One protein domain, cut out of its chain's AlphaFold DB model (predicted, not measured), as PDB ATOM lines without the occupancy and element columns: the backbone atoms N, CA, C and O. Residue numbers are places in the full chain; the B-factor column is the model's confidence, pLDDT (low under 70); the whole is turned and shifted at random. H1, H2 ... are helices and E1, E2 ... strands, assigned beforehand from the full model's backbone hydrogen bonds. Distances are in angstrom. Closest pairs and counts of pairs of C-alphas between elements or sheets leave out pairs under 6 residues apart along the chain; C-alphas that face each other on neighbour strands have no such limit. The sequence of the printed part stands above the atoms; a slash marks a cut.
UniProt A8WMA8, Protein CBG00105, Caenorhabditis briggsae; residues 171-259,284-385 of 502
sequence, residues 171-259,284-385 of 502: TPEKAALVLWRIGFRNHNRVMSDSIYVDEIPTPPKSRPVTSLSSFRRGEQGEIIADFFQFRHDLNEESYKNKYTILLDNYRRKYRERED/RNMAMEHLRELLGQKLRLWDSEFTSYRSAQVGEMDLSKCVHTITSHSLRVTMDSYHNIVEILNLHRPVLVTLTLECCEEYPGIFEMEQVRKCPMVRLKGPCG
ATOM      1  N   THR A 171      -7.078  35.853 -27.696       67.56
ATOM      2  CA  THR A 171      -7.308  36.771 -28.803       67.56
ATOM      3  C   THR A 171      -5.962  37.306 -29.309       67.56
ATOM      4  O   THR A 171      -5.027  37.489 -28.520       67.56
ATOM      5  N   PRO A 172      -5.832  37.625 -30.610       70.62
ATOM      6  CA  PRO A 172      -4.630  38.272 -31.144       70.62
ATOM      7  C   PRO A 172      -4.248  39.560 -30.396       70.62
ATOM      8  O   PRO A 172      -3.071  39.900 -30.294       70.62
ATOM      9  N   GLU A 173      -5.234  40.261 -29.829       67.06
ATOM     10  CA  GLU A 173      -5.026  41.454 -29.005       67.06
ATOM     11  C   GLU A 173      -4.347  41.124 -27.665       67.06
ATOM     12  O   GLU A 173      -3.419  41.830 -27.267       67.06
ATOM     13  N   LYS A 174      -4.741  40.027 -26.999       70.38
ATOM     14  CA  LYS A 174      -4.105  39.544 -25.758       70.38
ATOM     15  C   LYS A 174      -2.646  39.158 -26.014       70.38
ATOM     16  O   LYS A 174      -1.767  39.575 -25.266       70.38
ATOM     17  N   ALA A 175      -2.372  38.462 -27.119       75.19
ATOM     18  CA  ALA A 175      -1.007  38.103 -27.514       75.19
ATOM     19  C   ALA A 175      -0.127  39.335 -27.808       75.19
ATOM     20  O   ALA A 175       1.013  39.409 -27.350       75.19
ATOM     21  N   ALA A 176      -0.659  40.340 -28.516       73.31
ATOM     22  CA  ALA A 176       0.069  41.581 -28.791       73.31
ATOM     23  C   ALA A 176       0.402  42.369 -27.509       73.31
ATOM     24  O   ALA A 176       1.497  42.919 -27.392       73.31
ATOM     25  N   LEU A 177      -0.514  42.394 -26.534       72.75
ATOM     26  CA  LEU A 177      -0.287  43.035 -25.233       72.75
ATOM     27  C   LEU A 177       0.802  42.331 -24.418       72.75
ATOM     28  O   LEU A 177       1.636  43.001 -23.809       72.75
ATOM     29  N   VAL A 178       0.820  40.998 -24.425       78.06
ATOM     30  CA  VAL A 178       1.852  40.194 -23.754       78.06
ATOM     31  C   VAL A 178       3.228  40.482 -24.351       78.06
ATOM     32  O   VAL A 178       4.149  40.840 -23.620       78.06
ATOM     33  N   LEU A 179       3.351  40.438 -25.682       78.06
ATOM     34  CA  LEU A 179       4.598  40.756 -26.388       78.06
ATOM     35  C   LEU A 179       5.079  42.182 -26.107       78.06
ATOM     36  O   LEU A 179       6.270  42.406 -25.882       78.06
ATOM     37  N   TRP A 180       4.157  43.145 -26.082       76.00
ATOM     38  CA  TRP A 180       4.483  44.514 -25.702       76.00
ATOM     39  C   TRP A 180       5.003  44.594 -24.262       76.00
ATOM     40  O   TRP A 180       6.016  45.251 -24.031       76.00
ATOM     41  N   ARG A 181       4.366  43.905 -23.302       75.69
ATOM     42  CA  ARG A 181       4.777  43.913 -21.885       75.69
ATOM     43  C   ARG A 181       6.173  43.305 -21.713       75.69
ATOM     44  O   ARG A 181       7.001  43.896 -21.020       75.69
ATOM     45  N   ILE A 182       6.449  42.191 -22.400       77.31
ATOM     46  CA  ILE A 182       7.781  41.567 -22.466       77.31
ATOM     47  C   ILE A 182       8.808  42.577 -22.981       77.31
ATOM     48  O   ILE A 182       9.810  42.846 -22.315       77.31
ATOM     49  N   GLY A 183       8.535  43.189 -24.138       68.81
ATOM     50  CA  GLY A 183       9.411  44.193 -24.736       68.81
ATOM     51  C   GLY A 183       9.661  45.369 -23.793       68.81
ATOM     52  O   GLY A 183      10.811  45.702 -23.518       68.81
ATOM     53  N   PHE A 184       8.608  45.959 -23.236       70.31
ATOM     54  CA  PHE A 184       8.712  47.101 -22.333       70.31
ATOM     55  C   PHE A 184       9.586  46.798 -21.109       70.31
ATOM     56  O   PHE A 184      10.476  47.587 -20.786       70.31
ATOM     57  N   ARG A 185       9.377  45.656 -20.445       70.38
ATOM     58  CA  ARG A 185      10.113  45.314 -19.219       70.38
ATOM     59  C   ARG A 185      11.576  44.983 -19.480       70.38
ATOM     60  O   ARG A 185      12.435  45.494 -18.763       70.38
ATOM     61  N   ASN A 186      11.862  44.230 -20.542       68.31
ATOM     62  CA  ASN A 186      13.237  43.895 -20.919       68.31
ATOM     63  C   ASN A 186      14.071  45.147 -21.243       68.31
ATOM     64  O   ASN A 186      15.262  45.176 -20.952       68.31
ATOM     65  N   HIS A 187      13.454  46.193 -21.801       64.62
ATOM     66  CA  HIS A 187      14.166  47.422 -22.165       64.62
ATOM     67  C   HIS A 187      14.334  48.418 -21.007       64.62
ATOM     68  O   HIS A 187      15.305  49.170 -21.009       64.62
ATOM     69  N   ASN A 188      13.411  48.463 -20.036       57.44
ATOM     70  CA  ASN A 188      13.318  49.599 -19.105       57.44
ATOM     71  C   ASN A 188      13.755  49.328 -17.656       57.44
ATOM     72  O   ASN A 188      13.737  50.276 -16.879       57.44
ATOM     73  N   ARG A 189      14.141  48.095 -17.278       62.22
ATOM     74  CA  ARG A 189      14.550  47.736 -15.893       62.22
ATOM     75  C   ARG A 189      13.634  48.371 -14.831       62.22
ATOM     76  O   ARG A 189      14.032  49.229 -14.049       62.22
ATOM     77  N   VAL A 190      12.360  47.994 -14.886       64.56
ATOM     78  CA  VAL A 190      11.278  48.610 -14.111       64.56
ATOM     79  C   VAL A 190      11.456  48.322 -12.613       64.56
ATOM     80  O   VAL A 190      11.573  47.165 -12.219       64.56
ATOM     81  N   MET A 191      11.452  49.364 -11.774       67.75
ATOM     82  CA  MET A 191      11.545  49.225 -10.312       67.75
ATOM     83  C   MET A 191      10.300  48.549  -9.729       67.75
ATOM     84  O   MET A 191       9.183  48.827 -10.181       67.75
ATOM     85  N   SER A 192      10.470  47.741  -8.678       70.00
ATOM     86  CA  SER A 192       9.393  46.956  -8.055       70.00
ATOM     87  C   SER A 192       8.180  47.797  -7.654       70.00
ATOM     88  O   SER A 192       7.041  47.436  -7.959       70.00
ATOM     89  N   ASP A 193       8.427  48.966  -7.062       69.69
ATOM     90  CA  ASP A 193       7.409  49.897  -6.560       69.69
ATOM     91  C   ASP A 193       6.602  50.601  -7.660       69.69
ATOM     92  O   ASP A 193       5.558  51.201  -7.382       69.69
ATOM     93  N   SER A 194       7.068  50.532  -8.911       71.75
ATOM     94  CA  SER A 194       6.384  51.124 -10.067       71.75
ATOM     95  C   SER A 194       5.369  50.183 -10.729       71.75
ATOM     96  O   SER A 194       4.592  50.621 -11.583       71.75
ATOM     97  N   ILE A 195       5.333  48.912 -10.311       74.75
ATOM     98  CA  ILE A 195       4.386  47.902 -10.792       74.75
ATOM     99  C   ILE A 195       3.113  47.947  -9.939       74.75
ATOM    100  O   ILE A 195       3.162  48.014  -8.715       74.75
ATOM    101  N   TYR A 196       1.955  47.903 -10.595       78.62
ATOM    102  CA  TYR A 196       0.651  48.038  -9.951       78.62
ATOM    103  C   TYR A 196       0.142  46.684  -9.515       78.62
ATOM    104  O   TYR A 196      -0.315  45.891 -10.341       78.62
ATOM    105  N   VAL A 197       0.194  46.438  -8.217       81.56
ATOM    106  CA  VAL A 197      -0.107  45.137  -7.634       81.56
ATOM    107  C   VAL A 197      -1.121  45.336  -6.523       81.56
ATOM    108  O   VAL A 197      -0.842  46.028  -5.547       81.56
ATOM    109  N   ASP A 198      -2.286  44.712  -6.670       84.12
ATOM    110  CA  ASP A 198      -3.355  44.768  -5.676       84.12
ATOM    111  C   ASP A 198      -3.392  43.507  -4.826       84.12
ATOM    112  O   ASP A 198      -3.047  42.409  -5.271       84.12
ATOM    113  N   GLU A 199      -3.889  43.665  -3.603       85.50
ATOM    114  CA  GLU A 199      -4.252  42.535  -2.765       85.50
ATOM    115  C   GLU A 199      -5.451  41.782  -3.359       85.50
ATOM    116  O   GLU A 199      -6.482  42.371  -3.695       85.50
ATOM    117  N   ILE A 200      -5.333  40.457  -3.440       84.44
ATOM    118  CA  ILE A 200      -6.434  39.576  -3.818       84.44
ATOM    119  C   ILE A 200      -7.191  39.190  -2.543       84.44
ATOM    120  O   ILE A 200      -6.596  38.588  -1.641       84.44
ATOM    121  N   PRO A 201      -8.506  39.458  -2.455       71.38
ATOM    122  CA  PRO A 201      -9.287  39.063  -1.296       71.38
ATOM    123  C   PRO A 201      -9.274  37.541  -1.135       71.38
ATOM    124  O   PRO A 201      -9.595  36.788  -2.055       71.38
ATOM    125  N   THR A 202      -8.913  37.081   0.061       65.81
ATOM    126  CA  THR A 202      -8.925  35.656   0.389       65.81
ATOM    127  C   THR A 202     -10.372  35.136   0.380       65.81
ATOM    128  O   THR A 202     -11.239  35.766   0.997       65.81
ATOM    129  N   PRO A 203     -10.684  34.009  -0.293       61.53
ATOM    130  CA  PRO A 203     -12.046  33.494  -0.352       61.53
ATOM    131  C   PRO A 203     -12.625  33.243   1.053       61.53
ATOM    132  O   PRO A 203     -11.925  32.730   1.924       61.53
ATOM    133  N   PRO A 204     -13.931  33.476   1.290       56.50
ATOM    134  CA  PRO A 204     -14.540  33.321   2.619       56.50
ATOM    135  C   PRO A 204     -14.462  31.902   3.212       56.50
ATOM    136  O   PRO A 204     -14.756  31.707   4.389       56.50
ATOM    137  N   LYS A 205     -14.152  30.891   2.386       57.62
ATOM    138  CA  LYS A 205     -14.175  29.466   2.749       57.62
ATOM    139  C   LYS A 205     -12.819  28.910   3.204       57.62
ATOM    140  O   LYS A 205     -12.800  27.815   3.760       57.62
ATOM    141  N   SER A 206     -11.717  29.639   3.029       56.03
ATOM    142  CA  SER A 206     -10.417  29.275   3.611       56.03
ATOM    143  C   SER A 206     -10.328  29.794   5.053       56.03
ATOM    144  O   SER A 206     -10.389  30.999   5.293       56.03
ATOM    145  N   ARG A 207     -10.234  28.888   6.035       53.12
ATOM    146  CA  ARG A 207      -9.994  29.213   7.459       53.12
ATOM    147  C   ARG A 207      -8.516  29.579   7.697       53.12
ATOM    148  O   ARG A 207      -7.673  28.989   7.038       53.12
ATOM    149  N   PRO A 208      -8.199  30.301   8.787       51.81
ATOM    150  CA  PRO A 208      -8.602  31.659   9.124       51.81
ATOM    151  C   PRO A 208      -7.504  32.666   8.723       51.81
ATOM    152  O   PRO A 208      -6.316  32.390   8.862       51.81
ATOM    153  N   VAL A 209      -7.896  33.881   8.335       56.66
ATOM    154  CA  VAL A 209      -6.977  35.030   8.291       56.66
ATOM    155  C   VAL A 209      -6.554  35.324   9.733       56.66
ATOM    156  O   VAL A 209      -7.288  35.959  10.493       56.66
ATOM    157  N   THR A 210      -5.413  34.789  10.159       63.09
ATOM    158  CA  THR A 210      -4.819  35.141  11.453       63.09
ATOM    159  C   THR A 210      -4.305  36.565  11.323       63.09
ATOM    160  O   THR A 210      -3.397  36.825  10.551       63.09
ATOM    161  N   SER A 211      -4.913  37.527  12.018       79.19
ATOM    162  CA  SER A 211      -4.371  38.892  12.056       79.19
ATOM    163  C   SER A 211      -2.922  38.861  12.560       79.19
ATOM    164  O   SER A 211      -2.619  38.089  13.469       79.19
ATOM    165  N   LEU A 212      -2.047  39.744  12.075       82.94
ATOM    166  CA  LEU A 212      -0.684  39.890  12.613       82.94
ATOM    167  C   LEU A 212      -0.665  40.165  14.130       82.94
ATOM    168  O   LEU A 212       0.279  39.815  14.835       82.94
ATOM    169  N   SER A 213      -1.746  40.741  14.662       82.38
ATOM    170  CA  SER A 213      -1.940  40.964  16.099       82.38
ATOM    171  C   SER A 213      -2.165  39.681  16.909       82.38
ATOM    172  O   SER A 213      -2.186  39.736  18.133       82.38
ATOM    173  N   SER A 214      -2.408  38.545  16.250       85.31
ATOM    174  CA  SER A 214      -2.672  37.256  16.904       85.31
ATOM    175  C   SER A 214      -1.410  36.439  17.183       85.31
ATOM    176  O   SER A 214      -1.466  35.491  17.969       85.31
ATOM    177  N   PHE A 215      -0.277  36.814  16.583       89.38
ATOM    178  CA  PHE A 215       0.995  36.149  16.826       89.38
ATOM    179  C   PHE A 215       1.524  36.448  18.222       89.38
ATOM    180  O   PHE A 215       1.307  37.524  18.788       89.38
ATOM    181  N   ARG A 216       2.267  35.483  18.764       90.69
ATOM    182  CA  ARG A 216       3.023  35.702  19.993       90.69
ATOM    183  C   ARG A 216       4.112  36.729  19.724       90.69
ATOM    184  O   ARG A 216       4.690  36.765  18.640       90.69
ATOM    185  N   ARG A 217       4.382  37.547  20.735       93.31
ATOM    186  CA  ARG A 217       5.447  38.542  20.707       93.31
ATOM    187  C   ARG A 217       6.545  38.122  21.671       93.31
ATOM    188  O   ARG A 217       6.236  37.648  22.766       93.31
ATOM    189  N   GLY A 218       7.790  38.244  21.234       89.19
ATOM    190  CA  GLY A 218       8.955  38.030  22.079       89.19
ATOM    191  C   GLY A 218       9.230  39.215  22.995       89.19
ATOM    192  O   GLY A 218       8.458  40.176  23.064       89.19
ATOM    193  N   GLU A 219      10.330  39.123  23.734       85.31
ATOM    194  CA  GLU A 219      10.707  40.112  24.748       85.31
ATOM    195  C   GLU A 219      11.041  41.479  24.137       85.31
ATOM    196  O   GLU A 219      10.836  42.504  24.785       85.31
ATOM    197  N   GLN A 220      11.481  41.513  22.876       84.38
ATOM    198  CA  GLN A 220      11.798  42.737  22.136       84.38
ATOM    199  C   GLN A 220      10.645  43.183  21.217       84.38
ATOM    200  O   GLN A 220      10.817  44.079  20.388       84.38
ATOM    201  N   GLY A 221       9.457  42.583  21.365       87.81
ATOM    202  CA  GLY A 221       8.276  42.880  20.549       87.81
ATOM    203  C   GLY A 221       8.281  42.224  19.164       87.81
ATOM    204  O   GLY A 221       7.367  42.477  18.370       87.81
ATOM    205  N   GLU A 222       9.260  41.363  18.881       93.44
ATOM    206  CA  GLU A 222       9.366  40.616  17.632       93.44
ATOM    207  C   GLU A 222       8.226  39.601  17.489       93.44
ATOM    208  O   GLU A 222       7.757  39.030  18.478       93.44
ATOM    209  N   ILE A 223       7.752  39.373  16.263       94.06
ATOM    210  CA  ILE A 223       6.795  38.295  15.997       94.06
ATOM    211  C   ILE A 223       7.518  36.959  16.109       94.06
ATOM    212  O   ILE A 223       8.515  36.741  15.427       94.06
ATOM    213  N   ILE A 224       6.976  36.054  16.921       93.62
ATOM    214  CA  ILE A 224       7.424  34.665  16.974       93.62
ATOM    215  C   ILE A 224       6.518  33.832  16.070       93.62
ATOM    216  O   ILE A 224       5.306  33.765  16.307       93.62
ATOM    217  N   ALA A 225       7.122  33.193  15.076       92.56
ATOM    218  CA  ALA A 225       6.485  32.264  14.150       92.56
ATOM    219  C   ALA A 225       7.447  31.107  13.846       92.56
ATOM    220  O   ALA A 225       8.641  31.199  14.140       92.56
ATOM    221  N   ASP A 226       6.942  30.018  13.279       92.12
ATOM    222  CA  ASP A 226       7.795  28.896  12.881       92.12
ATOM    223  C   ASP A 226       8.361  29.132  11.470       92.12
ATOM    224  O   ASP A 226       9.551  28.913  11.236       92.12
ATOM    225  N   PHE A 227       7.546  29.660  10.555       94.94
ATOM    226  CA  PHE A 227       7.877  29.759   9.135       94.94
ATOM    227  C   PHE A 227       7.488  31.106   8.515       94.94
ATOM    228  O   PHE A 227       6.377  31.603   8.718       94.94
ATOM    229  N   PHE A 228       8.370  31.653   7.678       96.94
ATOM    230  CA  PHE A 228       8.094  32.785   6.792       96.94
ATOM    231  C   PHE A 228       8.403  32.426   5.338       96.94
ATOM    232  O   PHE A 228       9.446  31.841   5.052       96.94
ATOM    233  N   GLN A 229       7.543  32.858   4.415       96.50
ATOM    234  CA  GLN A 229       7.792  32.765   2.981       96.50
ATOM    235  C   GLN A 229       7.351  34.026   2.241       96.50
ATOM    236  O   GLN A 229       6.202  34.467   2.332       96.50
ATOM    237  N   PHE A 230       8.257  34.539   1.418       96.31
ATOM    238  CA  PHE A 230       7.946  35.434   0.315       96.31
ATOM    239  C   PHE A 230       8.083  34.665  -1.001       96.31
ATOM    240  O   PHE A 230       9.144  34.119  -1.298       96.31
ATOM    241  N   ARG A 231       7.018  34.634  -1.805       94.38
ATOM    242  CA  ARG A 231       7.008  33.978  -3.115       94.38
ATOM    243  C   ARG A 231       6.531  34.937  -4.197       94.38
ATOM    244  O   ARG A 231       5.474  35.550  -4.060       94.38
ATOM    245  N   HIS A 232       7.283  35.006  -5.286       92.12
ATOM    246  CA  HIS A 232       6.932  35.692  -6.519       92.12
ATOM    247  C   HIS A 232       6.863  34.692  -7.680       92.12
ATOM    248  O   HIS A 232       7.830  33.982  -7.964       92.12
ATOM    249  N   ASP A 233       5.725  34.693  -8.369       88.94
ATOM    250  CA  ASP A 233       5.476  33.912  -9.575       88.94
ATOM    251  C   ASP A 233       5.130  34.859 -10.736       88.94
ATOM    252  O   ASP A 233       4.395  35.836 -10.559       88.94
ATOM    253  N   LEU A 234       5.616  34.550 -11.937       84.19
ATOM    254  CA  LEU A 234       5.211  35.219 -13.172       84.19
ATOM    255  C   LEU A 234       4.224  34.310 -13.909       84.19
ATOM    256  O   LEU A 234       4.568  33.182 -14.247       84.19
ATOM    257  N   ASN A 235       3.014  34.792 -14.187       84.12
ATOM    258  CA  ASN A 235       2.100  34.092 -15.087       84.12
ATOM    259  C   ASN A 235       2.620  34.260 -16.523       84.12
ATOM    260  O   ASN A 235       2.619  35.377 -17.039       84.12
ATOM    261  N   GLU A 236       3.078  33.177 -17.153       78.38
ATOM    262  CA  GLU A 236       3.728  33.230 -18.471       78.38
ATOM    263  C   GLU A 236       2.766  33.625 -19.602       78.38
ATOM    264  O   GLU A 236       3.155  34.348 -20.518       78.38
ATOM    265  N   GLU A 237       1.490  33.243 -19.505       78.75
ATOM    266  CA  GLU A 237       0.476  33.515 -20.531       78.75
ATOM    267  C   GLU A 237       0.080  34.993 -20.617       78.75
ATOM    268  O   GLU A 237      -0.211  35.511 -21.694       78.75
ATOM    269  N   SER A 238       0.031  35.679 -19.475       79.00
ATOM    270  CA  SER A 238      -0.338  37.099 -19.370       79.00
ATOM    271  C   SER A 238       0.857  38.021 -19.112       79.00
ATOM    272  O   SER A 238       0.727  39.248 -19.217       79.00
ATOM    273  N   TYR A 239       2.009  37.430 -18.791       79.31
ATOM    274  CA  TYR A 239       3.239  38.084 -18.351       79.31
ATOM    275  C   TYR A 239       3.026  39.009 -17.143       79.31
ATOM    276  O   TYR A 239       3.550  40.120 -17.098       79.31
ATOM    277  N   LYS A 240       2.202  38.573 -16.182       83.25
ATOM    278  CA  LYS A 240       1.820  39.349 -14.988       83.25
ATOM    279  C   LYS A 240       2.393  38.757 -13.709       83.25
ATOM    280  O   LYS A 240       2.421  37.538 -13.541       83.25
ATOM    281  N   ASN A 241       2.768  39.628 -12.780       86.06
ATOM    282  CA  ASN A 241       3.347  39.221 -11.504       86.06
ATOM    283  C   ASN A 241       2.262  38.806 -10.493       86.06
ATOM    284  O   ASN A 241       1.218  39.455 -10.355       86.06
ATOM    285  N   LYS A 242       2.543  37.751  -9.731       90.19
ATOM    286  CA  LYS A 242       1.767  37.275  -8.583       90.19
ATOM    287  C   LYS A 242       2.701  37.152  -7.385       90.19
ATOM    288  O   LYS A 242       3.819  36.665  -7.511       90.19
ATOM    289  N   TYR A 243       2.225  37.569  -6.218       92.06
ATOM    290  CA  TYR A 243       3.002  37.511  -4.984       92.06
ATOM    291  C   TYR A 243       2.210  36.806  -3.889       92.06
ATOM    292  O   TYR A 243       0.997  36.990  -3.766       92.06
ATOM    293  N   THR A 244       2.900  36.024  -3.070       93.00
ATOM    294  CA  THR A 244       2.359  35.417  -1.855       93.00
ATOM    295  C   THR A 244       3.294  35.728  -0.696       93.00
ATOM    296  O   THR A 244       4.496  35.504  -0.789       93.00
ATOM    297  N   ILE A 245       2.728  36.241   0.394       94.00
ATOM    298  CA  ILE A 245       3.425  36.431   1.668       94.00
ATOM    299  C   ILE A 245       2.746  35.522   2.683       94.00
ATOM    300  O   ILE A 245       1.529  35.616   2.880       94.00
ATOM    301  N   LEU A 246       3.526  34.638   3.294       92.75
ATOM    302  CA  LEU A 246       3.084  33.666   4.283       92.75
ATOM    303  C   LEU A 246       3.921  33.814   5.558       92.75
ATOM    304  O   LEU A 246       5.141  33.936   5.500       92.75
ATOM    305  N   LEU A 247       3.255  33.795   6.705       93.19
ATOM    306  CA  LEU A 247       3.858  33.715   8.030       93.19
ATOM    307  C   LEU A 247       3.006  32.740   8.849       93.19
ATOM    308  O   LEU A 247       1.893  33.087   9.240       93.19
ATOM    309  N   ASP A 248       3.466  31.509   9.046       89.88
ATOM    310  CA  ASP A 248       2.640  30.380   9.508       89.88
ATOM    311  C   ASP A 248       1.267  30.330   8.795       89.88
ATOM    312  O   ASP A 248       1.175  30.096   7.593       89.88
ATOM    313  N   ASN A 249       0.176  30.589   9.528       84.69
ATOM    314  CA  ASN A 249      -1.194  30.588   9.012       84.69
ATOM    315  C   ASN A 249      -1.645  31.952   8.451       84.69
ATOM    316  O   ASN A 249      -2.743  32.055   7.896       84.69
ATOM    317  N   TYR A 250      -0.848  33.011   8.604       88.25
ATOM    318  CA  TYR A 250      -1.126  34.312   8.003       88.25
ATOM    319  C   TYR A 250      -0.697  34.306   6.544       88.25
ATOM    320  O   TYR A 250       0.487  34.206   6.249       88.25
ATOM    321  N   ARG A 251      -1.655  34.453   5.625       89.31
ATOM    322  CA  ARG A 251      -1.406  34.443   4.181       89.31
ATOM    323  C   ARG A 251      -2.022  35.669   3.526       89.31
ATOM    324  O   ARG A 251      -3.207  35.942   3.711       89.31
ATOM    325  N   ARG A 252      -1.243  36.360   2.697       88.62
ATOM    326  CA  ARG A 252      -1.725  37.391   1.767       88.62
ATOM    327  C   ARG A 252      -1.284  37.042   0.353       88.62
ATOM    328  O   ARG A 252      -0.154  36.607   0.142       88.62
ATOM    329  N   LYS A 253      -2.190  37.220  -0.605       91.19
ATOM    330  CA  LYS A 253      -1.936  37.027  -2.036       91.19
ATOM    331  C   LYS A 253      -2.120  38.364  -2.745       91.19
ATOM    332  O   LYS A 253      -3.041  39.108  -2.417       91.19
ATOM    333  N   TYR A 254      -1.286  38.627  -3.737       90.00
ATOM    334  CA  TYR A 254      -1.336  39.836  -4.546       90.00
ATOM    335  C   TYR A 254      -1.183  39.507  -6.026       90.00
ATOM    336  O   TYR A 254      -0.554  38.505  -6.380       90.00
ATOM    337  N   ARG A 255      -1.736  40.357  -6.889       88.25
ATOM    338  CA  ARG A 255      -1.635  40.206  -8.343       88.25
ATOM    339  C   ARG A 255      -1.520  41.554  -9.031       88.25
ATOM    340  O   ARG A 255      -2.165  42.524  -8.637       88.25
ATOM    341  N   GLU A 256      -0.713  41.584 -10.080       84.81
ATOM    342  CA  GLU A 256      -0.641  42.715 -10.994       84.81
ATOM    343  C   GLU A 256      -1.989  42.982 -11.676       84.81
ATOM    344  O   GLU A 256      -2.679  42.060 -12.125       84.81
ATOM    345  N   ARG A 257      -2.370  44.259 -11.773       76.62
ATOM    346  CA  ARG A 257      -3.634  44.664 -12.397       76.62
ATOM    347  C   ARG A 257      -3.704  44.306 -13.883       76.62
ATOM    348  O   ARG A 257      -2.717  44.222 -14.613       76.62
ATOM    349  N   GLU A 258      -4.933  44.140 -14.362       63.28
ATOM    350  CA  GLU A 258      -5.215  43.992 -15.786       63.28
ATOM    351  C   GLU A 258      -5.118  45.343 -16.507       63.28
ATOM    352  O   GLU A 258      -6.099  46.067 -16.655       63.28
ATOM    353  N   ASP A 259      -3.920  45.696 -16.960       57.03
ATOM    354  CA  ASP A 259      -3.654  46.934 -17.706       57.03
ATOM    355  C   ASP A 259      -4.207  46.922 -19.150       57.03
ATOM    356  O   ASP A 259      -3.471  47.065 -20.122       57.03
ATOM    357  N   ARG A 284       3.005  51.691  -5.643       69.25
ATOM    358  CA  ARG A 284       1.815  50.974  -6.175       69.25
ATOM    359  C   ARG A 284       1.922  49.450  -6.100       69.25
ATOM    360  O   ARG A 284       0.979  48.758  -6.489       69.25
ATOM    361  N   ASN A 285       3.035  48.926  -5.586       82.50
ATOM    362  CA  ASN A 285       3.214  47.500  -5.371       82.50
ATOM    363  C   ASN A 285       2.862  47.140  -3.926       82.50
ATOM    364  O   ASN A 285       3.735  47.053  -3.061       82.50
ATOM    365  N   MET A 286       1.573  46.908  -3.664       84.44
ATOM    366  CA  MET A 286       1.081  46.610  -2.312       84.44
ATOM    367  C   MET A 286       1.732  45.356  -1.706       84.44
ATOM    368  O   MET A 286       1.776  45.220  -0.484       84.44
ATOM    369  N   ALA A 287       2.245  44.439  -2.538       89.31
ATOM    370  CA  ALA A 287       2.978  43.272  -2.060       89.31
ATOM    371  C   ALA A 287       4.325  43.669  -1.440       89.31
ATOM    372  O   ALA A 287       4.645  43.208  -0.347       89.31
ATOM    373  N   MET A 288       5.093  44.542  -2.100       88.88
ATOM    374  CA  MET A 288       6.380  45.031  -1.582       88.88
ATOM    375  C   MET A 288       6.200  45.903  -0.345       88.88
ATOM    376  O   MET A 288       6.932  45.751   0.630       88.88
ATOM    377  N   GLU A 289       5.194  46.776  -0.347       87.75
ATOM    378  CA  GLU A 289       4.873  47.596   0.823       87.75
ATOM    379  C   GLU A 289       4.549  46.730   2.040       87.75
ATOM    380  O   GLU A 289       5.132  46.921   3.107       87.75
ATOM    381  N   HIS A 290       3.686  45.729   1.867       89.31
ATOM    382  CA  HIS A 290       3.328  44.838   2.960       89.31
ATOM    383  C   HIS A 290       4.483  43.913   3.375       89.31
ATOM    384  O   HIS A 290       4.625  43.618   4.561       89.31
ATOM    385  N   LEU A 291       5.349  43.494   2.444       93.38
ATOM    386  CA  LEU A 291       6.582  42.783   2.787       93.38
ATOM    387  C   LEU A 291       7.456  43.637   3.713       93.38
ATOM    388  O   LEU A 291       7.826  43.177   4.791       93.38
ATOM    389  N   ARG A 292       7.745  44.886   3.330       91.62
ATOM    390  CA  ARG A 292       8.555  45.811   4.140       91.62
ATOM    391  C   ARG A 292       7.890  46.122   5.482       91.62
ATOM    392  O   ARG A 292       8.576  46.167   6.499       91.62
ATOM    393  N   GLU A 293       6.565  46.285   5.509       90.38
ATOM    394  CA  GLU A 293       5.802  46.454   6.753       90.38
ATOM    395  C   GLU A 293       5.998  45.252   7.682       90.38
ATOM    396  O   GLU A 293       6.325  45.429   8.855       90.38
ATOM    397  N   LEU A 294       5.835  44.033   7.161       92.44
ATOM    398  CA  LEU A 294       5.960  42.801   7.932       92.44
ATOM    399  C   LEU A 294       7.383  42.605   8.463       92.44
ATOM    400  O   LEU A 294       7.567  42.354   9.654       92.44
ATOM    401  N   LEU A 295       8.385  42.773   7.597       94.06
ATOM    402  CA  LEU A 295       9.801  42.688   7.960       94.06
ATOM    403  C   LEU A 295      10.201  43.777   8.965       94.06
ATOM    404  O   LEU A 295      11.035  43.534   9.836       94.06
ATOM    405  N   GLY A 296       9.573  44.954   8.900       91.69
ATOM    406  CA  GLY A 296       9.755  46.040   9.864       91.69
ATOM    407  C   GLY A 296       9.247  45.723  11.275       91.69
ATOM    408  O   GLY A 296       9.679  46.365  12.231       91.69
ATOM    409  N   GLN A 297       8.383  44.714  11.449       91.12
ATOM    410  CA  GLN A 297       7.903  44.293  12.776       91.12
ATOM    411  C   GLN A 297       8.888  43.405  13.542       91.12
ATOM    412  O   GLN A 297       8.604  43.071  14.693       91.12
ATOM    413  N   LYS A 298      10.027  43.064  12.921       93.94
ATOM    414  CA  LYS A 298      11.007  42.073  13.376       93.94
ATOM    415  C   LYS A 298      10.412  40.673  13.529       93.94
ATOM    416  O   LYS A 298       9.355  40.477  14.131       93.94
ATOM    417  N   LEU A 299      11.111  39.679  13.004       95.75
ATOM    418  CA  LEU A 299      10.654  38.297  12.973       95.75
ATOM    419  C   LEU A 299      11.658  37.400  13.692       95.75
ATOM    420  O   LEU A 299      12.862  37.484  13.461       95.75
ATOM    421  N   ARG A 300      11.150  36.504  14.534       95.62
ATOM    422  CA  ARG A 300      11.899  35.386  15.099       95.62
ATOM    423  C   ARG A 300      11.273  34.094  14.603       95.62
ATOM    424  O   ARG A 300      10.141  33.778  14.965       95.62
ATOM    425  N   LEU A 301      12.027  33.391  13.772       94.25
ATOM    426  CA  LEU A 301      11.575  32.291  12.936       94.25
ATOM    427  C   LEU A 301      12.418  31.043  13.177       94.25
ATOM    428  O   LEU A 301      13.562  31.129  13.632       94.25
ATOM    429  N   TRP A 302      11.881  29.880  12.826       92.94
ATOM    430  CA  TRP A 302      12.716  28.707  12.598       92.94
ATOM    431  C   TRP A 302      13.255  28.745  11.162       92.94
ATOM    432  O   TRP A 302      14.470  28.818  10.965       92.94
ATOM    433  N   ASP A 303      12.359  28.846  10.182       95.81
ATOM    434  CA  ASP A 303      12.686  28.817   8.756       95.81
ATOM    435  C   ASP A 303      12.238  30.097   8.037       95.81
ATOM    436  O   ASP A 303      11.150  30.628   8.277       95.81
ATOM    437  N   SER A 304      13.082  30.577   7.122       97.50
ATOM    438  CA  SER A 304      12.795  31.723   6.257       97.50
ATOM    439  C   SER A 304      13.036  31.364   4.793       97.50
ATOM    440  O   SER A 304      14.106  30.865   4.437       97.50
ATOM    441  N   GLU A 305      12.057  31.636   3.933       97.69
ATOM    442  CA  GLU A 305      12.111  31.333   2.504       97.69
ATOM    443  C   GLU A 305      11.807  32.563   1.637       97.69
ATOM    444  O   GLU A 305      10.826  33.278   1.844       97.69
ATOM    445  N   PHE A 306      12.632  32.785   0.618       96.50
ATOM    446  CA  PHE A 306      12.420  33.808  -0.401       96.50
ATOM    447  C   PHE A 306      12.561  33.191  -1.789       96.50
ATOM    448  O   PHE A 306      13.641  32.745  -2.163       96.50
ATOM    449  N   THR A 307      11.493  33.214  -2.578       93.94
ATOM    450  CA  THR A 307      11.459  32.572  -3.897       93.94
ATOM    451  C   THR A 307      10.959  33.549  -4.955       93.94
ATOM    452  O   THR A 307       9.895  34.148  -4.809       93.94
ATOM    453  N   SER A 308      11.716  33.712  -6.037       88.81
ATOM    454  CA  SER A 308      11.330  34.445  -7.242       88.81
ATOM    455  C   SER A 308      11.938  33.775  -8.468       88.81
ATOM    456  O   SER A 308      13.153  33.746  -8.637       88.81
ATOM    457  N   TYR A 309      11.081  33.298  -9.368       69.19
ATOM    458  CA  TYR A 309      11.513  32.630 -10.601       69.19
ATOM    459  C   TYR A 309      11.918  33.602 -11.726       69.19
ATOM    460  O   TYR A 309      12.406  33.165 -12.766       69.19
ATOM    461  N   ARG A 310      11.699  34.913 -11.527       75.38
ATOM    462  CA  ARG A 310      12.038  36.012 -12.452       75.38
ATOM    463  C   ARG A 310      12.219  37.335 -11.692       75.38
ATOM    464  O   ARG A 310      11.383  38.231 -11.763       75.38
ATOM    465  N   SER A 311      13.293  37.486 -10.937       66.62
ATOM    466  CA  SER A 311      13.595  38.667 -10.106       66.62
ATOM    467  C   SER A 311      13.801  39.934 -10.925       66.62
ATOM    468  O   SER A 311      13.477  41.009 -10.436       66.62
ATOM    469  N   ALA A 312      14.202  39.833 -12.197       66.50
ATOM    470  CA  ALA A 312      14.166  40.970 -13.124       66.50
ATOM    471  C   ALA A 312      12.749  41.570 -13.286       66.50
ATOM    472  O   ALA A 312      12.610  42.748 -13.601       66.50
ATOM    473  N   GLN A 313      11.698  40.770 -13.061       71.94
ATOM    474  CA  GLN A 313      10.299  41.213 -13.077       71.94
ATOM    475  C   GLN A 313       9.829  41.734 -11.722       71.94
ATOM    476  O   GLN A 313       8.884  42.522 -11.670       71.94
ATOM    477  N   VAL A 314      10.470  41.293 -10.635       75.62
ATOM    478  CA  VAL A 314      10.285  41.898  -9.314       75.62
ATOM    479  C   VAL A 314      10.918  43.278  -9.299       75.62
ATOM    480  O   VAL A 314      10.285  44.188  -8.793       75.62
ATOM    481  N   GLY A 315      12.106  43.446  -9.883       74.12
ATOM    482  CA  GLY A 315      12.945  44.627  -9.696       74.12
ATOM    483  C   GLY A 315      13.701  44.582  -8.364       74.12
ATOM    484  O   GLY A 315      13.717  43.558  -7.671       74.12
ATOM    485  N   GLU A 316      14.342  45.694  -8.009       78.88
ATOM    486  CA  GLU A 316      15.005  45.868  -6.709       78.88
ATOM    487  C   GLU A 316      13.957  45.919  -5.589       78.88
ATOM    488  O   GLU A 316      12.944  46.619  -5.707       78.88
ATOM    489  N   MET A 317      14.165  45.145  -4.521       83.44
ATOM    490  CA  MET A 317      13.200  45.040  -3.418       83.44
ATOM    491  C   MET A 317      13.301  46.209  -2.422       83.44
ATOM    492  O   MET A 317      12.311  46.491  -1.745       83.44
ATOM    493  N   ASP A 318      14.435  46.916  -2.362       83.31
ATOM    494  CA  ASP A 318      14.751  47.964  -1.375       83.31
ATOM    495  C   ASP A 318      14.367  47.540   0.050       83.31
ATOM    496  O   ASP A 318      13.383  48.006   0.644       83.31
ATOM    497  N   LEU A 319      15.140  46.600   0.589       89.44
ATOM    498  CA  LEU A 319      15.037  46.131   1.974       89.44
ATOM    499  C   LEU A 319      16.081  46.785   2.891       89.44
ATOM    500  O   LEU A 319      16.275  46.354   4.029       89.44
ATOM    501  N   SER A 320      16.719  47.862   2.428       86.56
ATOM    502  CA  SER A 320      17.778  48.601   3.128       86.56
ATOM    503  C   SER A 320      17.392  49.087   4.535       86.56
ATOM    504  O   SER A 320      18.246  49.266   5.400       86.56
ATOM    505  N   LYS A 321      16.092  49.267   4.797       88.31
ATOM    506  CA  LYS A 321      15.545  49.680   6.105       88.31
ATOM    507  C   LYS A 321      15.191  48.514   7.034       88.31
ATOM    508  O   LYS A 321      14.801  48.752   8.174       88.31
ATOM    509  N   CYS A 322      15.305  47.275   6.561       92.06
ATOM    510  CA  CYS A 322      14.950  46.054   7.286       92.06
ATOM    511  C   CYS A 322      16.187  45.225   7.680       92.06
ATOM    512  O   CYS A 322      16.088  44.028   7.929       92.06
ATOM    513  N   VAL A 323      17.363  45.848   7.748       92.94
ATOM    514  CA  VAL A 323      18.610  45.169   8.124       92.94
ATOM    515  C   VAL A 323      18.512  44.612   9.548       92.94
ATOM    516  O   VAL A 323      18.056  45.294  10.466       92.94
ATOM    517  N   HIS A 324      18.948  43.362   9.728       94.38
ATOM    518  CA  HIS A 324      18.922  42.629  11.000       94.38
ATOM    519  C   HIS A 324      17.533  42.513  11.659       94.38
ATOM    520  O   HIS A 324      17.435  42.426  12.887       94.38
ATOM    521  N   THR A 325      16.444  42.523  10.884       95.19
ATOM    522  CA  THR A 325      15.093  42.359  11.440       95.19
ATOM    523  C   THR A 325      14.637  40.906  11.548       95.19
ATOM    524  O   THR A 325      13.622  40.658  12.199       95.19
ATOM    525  N   ILE A 326      15.359  39.941  10.972       96.25
ATOM    526  CA  ILE A 326      15.036  38.514  11.056       96.25
ATOM    527  C   ILE A 326      16.074  37.775  11.901       96.25
ATOM    528  O   ILE A 326      17.265  37.766  11.601       96.25
ATOM    529  N   THR A 327      15.605  37.056  12.913       95.69
ATOM    530  CA  THR A 327      16.352  35.995  13.588       95.69
ATOM    531  C   THR A 327      15.778  34.655  13.144       95.69
ATOM    532  O   THR A 327      14.652  34.336  13.512       95.69
ATOM    533  N   SER A 328      16.529  33.862  12.376       95.12
ATOM    534  CA  SER A 328      16.102  32.524  11.948       95.12
ATOM    535  C   SER A 328      17.189  31.467  12.137       95.12
ATOM    536  O   SER A 328      18.369  31.785  12.296       95.12
ATOM    537  N   HIS A 329      16.785  30.195  12.154       93.56
ATOM    538  CA  HIS A 329      17.716  29.067  12.151       93.56
ATOM    539  C   HIS A 329      18.204  28.763  10.730       93.56
ATOM    540  O   HIS A 329      19.399  28.526  10.517       93.56
ATOM    541  N   SER A 330      17.279  28.784   9.768       96.31
ATOM    542  CA  SER A 330      17.555  28.496   8.369       96.31
ATOM    543  C   SER A 330      17.096  29.617   7.436       96.31
ATOM    544  O   SER A 330      16.161  30.371   7.733       96.31
ATOM    545  N   LEU A 331      17.776  29.716   6.294       97.81
ATOM    546  CA  LEU A 331      17.379  30.552   5.169       97.81
ATOM    547  C   LEU A 331      17.484  29.758   3.867       97.81
ATOM    548  O   LEU A 331      18.524  29.157   3.573       97.81
ATOM    549  N   ARG A 332      16.426  29.820   3.061       97.50
ATOM    550  CA  ARG A 332      16.422  29.392   1.662       97.50
ATOM    551  C   ARG A 332      16.072  30.569   0.762       97.50
ATOM    552  O   ARG A 332      15.028  31.188   0.938       97.50
ATOM    553  N   VAL A 333      16.917  30.845  -0.223       95.31
ATOM    554  CA  VAL A 333      16.653  31.860  -1.246       95.31
ATOM    555  C   VAL A 333      16.772  31.229  -2.623       95.31
ATOM    556  O   VAL A 333      17.812  30.657  -2.934       95.31
ATOM    557  N   THR A 334      15.737  31.364  -3.443       92.38
ATOM    558  CA  THR A 334      15.739  30.980  -4.857       92.38
ATOM    559  C   THR A 334      15.428  32.216  -5.686       92.38
ATOM    560  O   THR A 334      14.267  32.603  -5.801       92.38
ATOM    561  N   MET A 335      16.460  32.874  -6.217       88.25
ATOM    562  CA  MET A 335      16.340  34.126  -6.970       88.25
ATOM    563  C   MET A 335      17.456  34.255  -8.008       88.25
ATOM    564  O   MET A 335      18.615  33.998  -7.728       88.25
ATOM    565  N   ASP A 336      17.128  34.748  -9.191       81.06
ATOM    566  CA  ASP A 336      18.044  35.136 -10.279       81.06
ATOM    567  C   ASP A 336      18.543  36.599 -10.168       81.06
ATOM    568  O   ASP A 336      18.888  37.203 -11.174       81.06
ATOM    569  N   SER A 337      18.562  37.199  -8.967       84.00
ATOM    570  CA  SER A 337      19.119  38.545  -8.727       84.00
ATOM    571  C   SER A 337      20.063  38.540  -7.529       84.00
ATOM    572  O   SER A 337      19.621  38.446  -6.381       84.00
ATOM    573  N   TYR A 338      21.365  38.696  -7.790       85.12
ATOM    574  CA  TYR A 338      22.388  38.786  -6.742       85.12
ATOM    575  C   TYR A 338      22.117  39.937  -5.759       85.12
ATOM    576  O   TYR A 338      22.221  39.751  -4.550       85.12
ATOM    577  N   HIS A 339      21.698  41.107  -6.258       86.19
ATOM    578  CA  HIS A 339      21.402  42.266  -5.410       86.19
ATOM    579  C   HIS A 339      20.304  41.961  -4.379       86.19
ATOM    580  O   HIS A 339      20.494  42.201  -3.187       86.19
ATOM    581  N   ASN A 340      19.200  41.343  -4.812       88.62
ATOM    582  CA  ASN A 340      18.114  40.972  -3.904       88.62
ATOM    583  C   ASN A 340      18.560  39.894  -2.900       88.62
ATOM    584  O   ASN A 340      18.172  39.947  -1.736       88.62
ATOM    585  N   ILE A 341      19.413  38.944  -3.311       91.19
ATOM    586  CA  ILE A 341      19.985  37.938  -2.400       91.19
ATOM    587  C   ILE A 341      20.796  38.606  -1.285       91.19
ATOM    588  O   ILE A 341      20.632  38.242  -0.121       91.19
ATOM    589  N   VAL A 342      21.634  39.593  -1.615       91.62
ATOM    590  CA  VAL A 342      22.425  40.340  -0.622       91.62
ATOM    591  C   VAL A 342      21.516  41.088   0.351       91.62
ATOM    592  O   VAL A 342      21.718  40.997   1.563       91.62
ATOM    593  N   GLU A 343      20.486  41.776  -0.147       92.31
ATOM    594  CA  GLU A 343      19.507  42.445   0.717       92.31
ATOM    595  C   GLU A 343      18.819  41.461   1.673       92.31
ATOM    596  O   GLU A 343      18.729  41.732   2.870       92.31
ATOM    597  N   ILE A 344      18.400  40.294   1.173       95.31
ATOM    598  CA  ILE A 344      17.767  39.240   1.977       95.31
ATOM    599  C   ILE A 344      18.733  38.690   3.030       95.31
ATOM    600  O   ILE A 344      18.336  38.483   4.178       95.31
ATOM    601  N   LEU A 345      20.003  38.473   2.687       94.88
ATOM    602  CA  LEU A 345      21.021  38.044   3.650       94.88
ATOM    603  C   LEU A 345      21.212  39.080   4.766       94.88
ATOM    604  O   LEU A 345      21.283  38.699   5.933       94.88
ATOM    605  N   ASN A 346      21.200  40.372   4.429       95.06
ATOM    606  CA  ASN A 346      21.333  41.469   5.395       95.06
ATOM    607  C   ASN A 346      20.128  41.605   6.343       95.06
ATOM    608  O   ASN A 346      20.255  42.200   7.415       95.06
ATOM    609  N   LEU A 347      18.970  41.022   6.013       95.94
ATOM    610  CA  LEU A 347      17.849  40.930   6.957       95.94
ATOM    611  C   LEU A 347      18.201  40.086   8.189       95.94
ATOM    612  O   LEU A 347      17.602  40.280   9.246       95.94
ATOM    613  N   HIS A 348      19.132  39.135   8.066       95.94
ATOM    614  CA  HIS A 348      19.308  38.065   9.041       95.94
ATOM    615  C   HIS A 348      20.418  38.361  10.054       95.94
ATOM    616  O   HIS A 348      21.573  38.590   9.690       95.94
ATOM    617  N   ARG A 349      20.080  38.280  11.346       92.75
ATOM    618  CA  ARG A 349      21.032  38.239  12.466       92.75
ATOM    619  C   ARG A 349      20.434  37.433  13.633       92.75
ATOM    620  O   ARG A 349      19.252  37.616  13.941       92.75
ATOM    621  N   PRO A 350      21.200  36.566  14.328       92.50
ATOM    622  CA  PRO A 350      22.631  36.261  14.189       92.50
ATOM    623  C   PRO A 350      22.961  35.413  12.942       92.50
ATOM    624  O   PRO A 350      22.132  35.268  12.046       92.50
ATOM    625  N   VAL A 351      24.195  34.897  12.867       92.38
ATOM    626  CA  VAL A 351      24.635  33.984  11.798       92.38
ATOM    627  C   VAL A 351      23.722  32.757  11.740       92.38
ATOM    628  O   VAL A 351      23.425  32.142  12.767       92.38
ATOM    629  N   LEU A 352      23.293  32.414  10.528       94.38
ATOM    630  CA  LEU A 352      22.423  31.277  10.241       94.38
ATOM    631  C   LEU A 352      23.109  29.941  10.555       94.38
ATOM    632  O   LEU A 352      24.329  29.809  10.451       94.38
ATOM    633  N   VAL A 353      22.315  28.920  10.886       94.31
ATOM    634  CA  VAL A 353      22.825  27.543  11.029       94.31
ATOM    635  C   VAL A 353      22.853  26.831   9.680       94.31
ATOM    636  O   VAL A 353      23.794  26.089   9.393       94.31
ATOM    637  N   THR A 354      21.825  27.066   8.859       95.88
ATOM    638  CA  THR A 354      21.711  26.517   7.503       95.88
ATOM    639  C   THR A 354      21.389  27.622   6.505       95.88
ATOM    640  O   THR A 354      20.433  28.374   6.690       95.88
ATOM    641  N   LEU A 355      22.151  27.685   5.415       96.12
ATOM    642  CA  LEU A 355      21.980  28.645   4.330       96.12
ATOM    643  C   LEU A 355      21.916  27.909   2.989       96.12
ATOM    644  O   LEU A 355      22.871  27.244   2.593       96.12
ATOM    645  N   THR A 356      20.803  28.045   2.274       95.62
ATOM    646  CA  THR A 356      20.657  27.555   0.898       95.62
ATOM    647  C   THR A 356      20.376  28.719  -0.038       95.62
ATOM    648  O   THR A 356      19.357  29.388   0.107       95.62
ATOM    649  N   LEU A 357      21.255  28.931  -1.010       93.25
ATOM    650  CA  LEU A 357      21.093  29.915  -2.074       93.25
ATOM    651  C   LEU A 357      20.986  29.187  -3.411       93.25
ATOM    652  O   LEU A 357      21.788  28.300  -3.709       93.25
ATOM    653  N   GLU A 358      19.992  29.547  -4.207       89.88
ATOM    654  CA  GLU A 358      19.782  29.078  -5.568       89.88
ATOM    655  C   GLU A 358      19.635  30.284  -6.497       89.88
ATOM    656  O   GLU A 358      18.692  31.062  -6.376       89.88
ATOM    657  N   CYS A 359      20.592  30.445  -7.409       80.56
ATOM    658  CA  CYS A 359      20.677  31.562  -8.338       80.56
ATOM    659  C   CYS A 359      21.093  31.036  -9.704       80.56
ATOM    660  O   CYS A 359      21.981  30.190  -9.817       80.56
ATOM    661  N   CYS A 360      20.428  31.525 -10.746       69.31
ATOM    662  CA  CYS A 360      20.780  31.196 -12.121       69.31
ATOM    663  C   CYS A 360      21.992  32.001 -12.623       69.31
ATOM    664  O   CYS A 360      22.608  31.601 -13.606       69.31
ATOM    665  N   GLU A 361      22.331  33.109 -11.957       73.19
ATOM    666  CA  GLU A 361      23.467  33.977 -12.286       73.19
ATOM    667  C   GLU A 361      24.685  33.696 -11.386       73.19
ATOM    668  O   GLU A 361      24.599  32.943 -10.412       73.19
ATOM    669  N   GLU A 362      25.840  34.282 -11.729       73.69
ATOM    670  CA  GLU A 362      27.049  34.197 -10.900       73.69
ATOM    671  C   GLU A 362      26.849  34.943  -9.572       73.69
ATOM    672  O   GLU A 362      26.181  35.976  -9.523       73.69
ATOM    673  N   TYR A 363      27.450  34.437  -8.493       76.88
ATOM    674  CA  TYR A 363      27.471  35.087  -7.180       76.88
ATOM    675  C   TYR A 363      28.779  35.880  -6.939       76.88
ATOM    676  O   TYR A 363      29.643  35.403  -6.194       76.88
ATOM    677  N   PRO A 364      28.996  37.072  -7.528       75.44
ATOM    678  CA  PRO A 364      30.238  37.812  -7.316       75.44
ATOM    679  C   PRO A 364      30.385  38.203  -5.838       75.44
ATOM    680  O   PRO A 364      29.456  38.731  -5.245       75.44
ATOM    681  N   GLY A 365      31.533  37.927  -5.213       77.94
ATOM    682  CA  GLY A 365      31.817  38.371  -3.838       77.94
ATOM    683  C   GLY A 365      30.943  37.750  -2.736       77.94
ATOM    684  O   GLY A 365      31.028  38.166  -1.586       77.94
ATOM    685  N   ILE A 366      30.117  36.730  -3.018       86.38
ATOM    686  CA  ILE A 366      29.236  36.120  -1.997       86.38
ATOM    687  C   ILE A 366      30.009  35.516  -0.819       86.38
ATOM    688  O   ILE A 366      29.512  35.482   0.304       86.38
ATOM    689  N   PHE A 367      31.248  35.086  -1.059       86.38
ATOM    690  CA  PHE A 367      32.150  34.573  -0.031       86.38
ATOM    691  C   PHE A 367      32.724  35.661   0.887       86.38
ATOM    692  O   PHE A 367      33.319  35.317   1.901       86.38
ATOM    693  N   GLU A 368      32.537  36.950   0.591       85.69
ATOM    694  CA  GLU A 368      32.904  38.051   1.495       85.69
ATOM    695  C   GLU A 368      31.856  38.237   2.602       85.69
ATOM    696  O   GLU A 368      32.168  38.729   3.687       85.69
ATOM    697  N   MET A 369      30.620  37.780   2.367       88.25
ATOM    698  CA  MET A 369      29.523  37.939   3.315       88.25
ATOM    699  C   MET A 369      29.708  37.067   4.559       88.25
ATOM    700  O   MET A 369      29.897  35.849   4.478       88.25
ATOM    701  N   GLU A 370      29.552  37.680   5.736       89.00
ATOM    702  CA  GLU A 370      29.689  36.998   7.028       89.00
ATOM    703  C   GLU A 370      28.769  35.774   7.142       89.00
ATOM    704  O   GLU A 370      29.213  34.709   7.580       89.00
ATOM    705  N   GLN A 371      27.515  35.905   6.691       90.94
ATOM    706  CA  GLN A 371      26.534  34.818   6.696       90.94
ATOM    707  C   GLN A 371      27.031  33.588   5.927       90.94
ATOM    708  O   GLN A 371      26.804  32.467   6.357       90.94
ATOM    709  N   VAL A 372      27.759  33.765   4.825       89.62
ATOM    710  CA  VAL A 372      28.269  32.649   4.012       89.62
ATOM    711  C   VAL A 372      29.535  32.061   4.637       89.62
ATOM    712  O   VAL A 372      29.670  30.840   4.728       89.62
ATOM    713  N   ARG A 373      30.443  32.912   5.130       86.12
ATOM    714  CA  ARG A 373      31.721  32.477   5.723       86.12
ATOM    715  C   ARG A 373      31.555  31.715   7.032       86.12
ATOM    716  O   ARG A 373      32.304  30.773   7.290       86.12
ATOM    717  N   LYS A 374      30.619  32.157   7.878       86.69
ATOM    718  CA  LYS A 374      30.459  31.653   9.249       86.69
ATOM    719  C   LYS A 374      29.314  30.652   9.406       86.69
ATOM    720  O   LYS A 374      29.290  29.952  10.417       86.69
ATOM    721  N   CYS A 375      28.383  30.558   8.453       91.00
ATOM    722  CA  CYS A 375      27.285  29.593   8.540       91.00
ATOM    723  C   CYS A 375      27.828  28.151   8.520       91.00
ATOM    724  O   CYS A 375      28.566  27.788   7.607       91.00
ATOM    725  N   PRO A 376      27.479  27.284   9.480       89.94
ATOM    726  CA  PRO A 376      27.969  25.910   9.505       89.94
ATOM    727  C   PRO A 376      27.604  25.095   8.257       89.94
ATOM    728  O   PRO A 376      28.428  24.307   7.793       89.94
ATOM    729  N   MET A 377      26.395  25.262   7.718       92.38
ATOM    730  CA  MET A 377      25.895  24.465   6.595       92.38
ATOM    731  C   MET A 377      25.470  25.364   5.438       92.38
ATOM    732  O   MET A 377      24.408  25.983   5.482       92.38
ATOM    733  N   VAL A 378      26.277  25.403   4.382       92.44
ATOM    734  CA  VAL A 378      26.032  26.243   3.207       92.44
ATOM    735  C   VAL A 378      25.809  25.383   1.969       92.44
ATOM    736  O   VAL A 378      26.567  24.457   1.681       92.44
ATOM    737  N   ARG A 379      24.777  25.719   1.201       92.19
ATOM    738  CA  ARG A 379      24.502  25.150  -0.115       92.19
ATOM    739  C   ARG A 379      24.293  26.270  -1.124       92.19
ATOM    740  O   ARG A 379      23.291  26.971  -1.063       92.19
ATOM    741  N   LEU A 380      25.217  26.399  -2.064       90.06
ATOM    742  CA  LEU A 380      25.166  27.318  -3.193       90.06
ATOM    743  C   LEU A 380      24.853  26.517  -4.459       90.06
ATOM    744  O   LEU A 380      25.682  25.758  -4.965       90.06
ATOM    745  N   LYS A 381      23.636  26.672  -4.967       86.31
ATOM    746  CA  LYS A 381      23.225  26.189  -6.283       86.31
ATOM    747  C   LYS A 381      23.322  27.352  -7.267       86.31
ATOM    748  O   LYS A 381      22.761  28.417  -7.021       86.31
ATOM    749  N   GLY A 382      24.052  27.144  -8.355       79.31
ATOM    750  CA  GLY A 382      24.431  28.193  -9.307       79.31
ATOM    751  C   GLY A 382      25.949  28.386  -9.383       79.31
ATOM    752  O   GLY A 382      26.663  27.871  -8.515       79.31
ATOM    753  N   PRO A 383      26.466  29.038 -10.432       78.25
ATOM    754  CA  PRO A 383      27.886  29.356 -10.544       78.25
ATOM    755  C   PRO A 383      28.275  30.350  -9.442       78.25
ATOM    756  O   PRO A 383      27.699  31.421  -9.320       78.25
ATOM    757  N   CYS A 384      29.236  29.999  -8.589       79.00
ATOM    758  CA  CYS A 384      29.650  30.854  -7.463       79.00
ATOM    759  C   CYS A 384      31.086  31.368  -7.574       79.00
ATOM    760  O   CYS A 384      31.551  32.074  -6.684       79.00
ATOM    761  N   GLY A 385      31.797  30.993  -8.640       77.44
ATOM    762  CA  GLY A 385      33.159  31.455  -8.879       77.44
ATOM    763  C   GLY A 385      34.163  31.084  -7.781       77.44
ATOM    764  O   GLY A 385      35.169  31.776  -7.670       77.44
TER     765      GLY A 385
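AT A GLANCE: This is residues 171 to 259 and 284 to 385 of the 502 residues of the protein "Protein CBG00105" of Caenorhabditis briggsae (UniProt A8WMA8). One broad, twisted sheet of eight strands forms a wall, with helices H2, H3 and H4 over one face and no named helix over the other. H5 only grazes the sheet, and H1 lies away from it, close to H3, at one end of the longest dimension. The printed part has 191 residues, with five named helices and eight named strands in the order H1 E1 E2 E3 E4 H2 E5 H3 E6 H4 E7 H5 E8. The mixed sheet runs E1 E4 E3 E2 E5 E6 E7 E8, antiparallel from E1 to E2 and parallel from E2 to E8. The class is mixed, helices and strands; the whole is compact, with a radius of gyration of the C-alphas of 17.4 A, and flat, spanning 55 by 47 by 25 A.

IN THESE COORDINATES: H1, residues 172 to 188, begins at C-alpha (-4.630, 38.272, -31.144) and is 24.4 A long. E1 is residues 197 to 200, E2 227 to 235 with 25.3 A, E3 240 to 247 with 23.8 A, and E4 250 to 256 with 20.8 A. H2, residues 286 to 296, is 15.0 A long. Then come E5 303 to 308, H3 311 to 314, E6 330 to 335, H4 338 to 346, E7 354 to 358 and H5 370 to 374. E8, residues 377 to 383, ends at C-alpha (27.886, 29.356, -10.544).

HOW THE PARTS SIT: E2, E3 and E4 make a meander of two hairpins, each strand the antiparallel neighbour of the one before; N 231 and O 244 are 2.9 A apart, N 252 and O 245 2.9 A. With E1, antiparallel to E4 (N 200 to O 253, 2.8 A), they form a Greek key, the first strand beside the fourth. E2 and E5 are parallel, with N 230 and O 305 2.9 A apart. E5, H3, E6, then E6, H4, E7, then E7, H5, E8 are strand-helix-strand units, two parallel neighbours joined through a helix, with right-handed crossovers; N 306 to O 332 is 2.9 A, N 333 to O 356 2.9 A, N 357 to O 379 2.8 A. H2 is over E4 and E3 at a height over the sheet of 9.5 A; the closest C-alphas of H2 and E4 are those of Ala 287 and Tyr 254, 6.0 A. H4 is over E6 on the same face, at 9.7 A. H1, H2, H4 and H5 have each O i to N i+4 pair within hydrogen-bond range; H3 is too short for one.

THE WHOLE: The C-alphas of Pro 172 and Glu 219, the two farthest apart, are 58.0 A from each other. Residues 260 to 283 are not printed; C-alphas 259 and 284 are 13.4 A apart. The links E1 to E2, H3 to E6 and E7 to H5 are long. Mean pLDDT of the printed part is 84.0; 26 residues are under 70, among them 202 to 210.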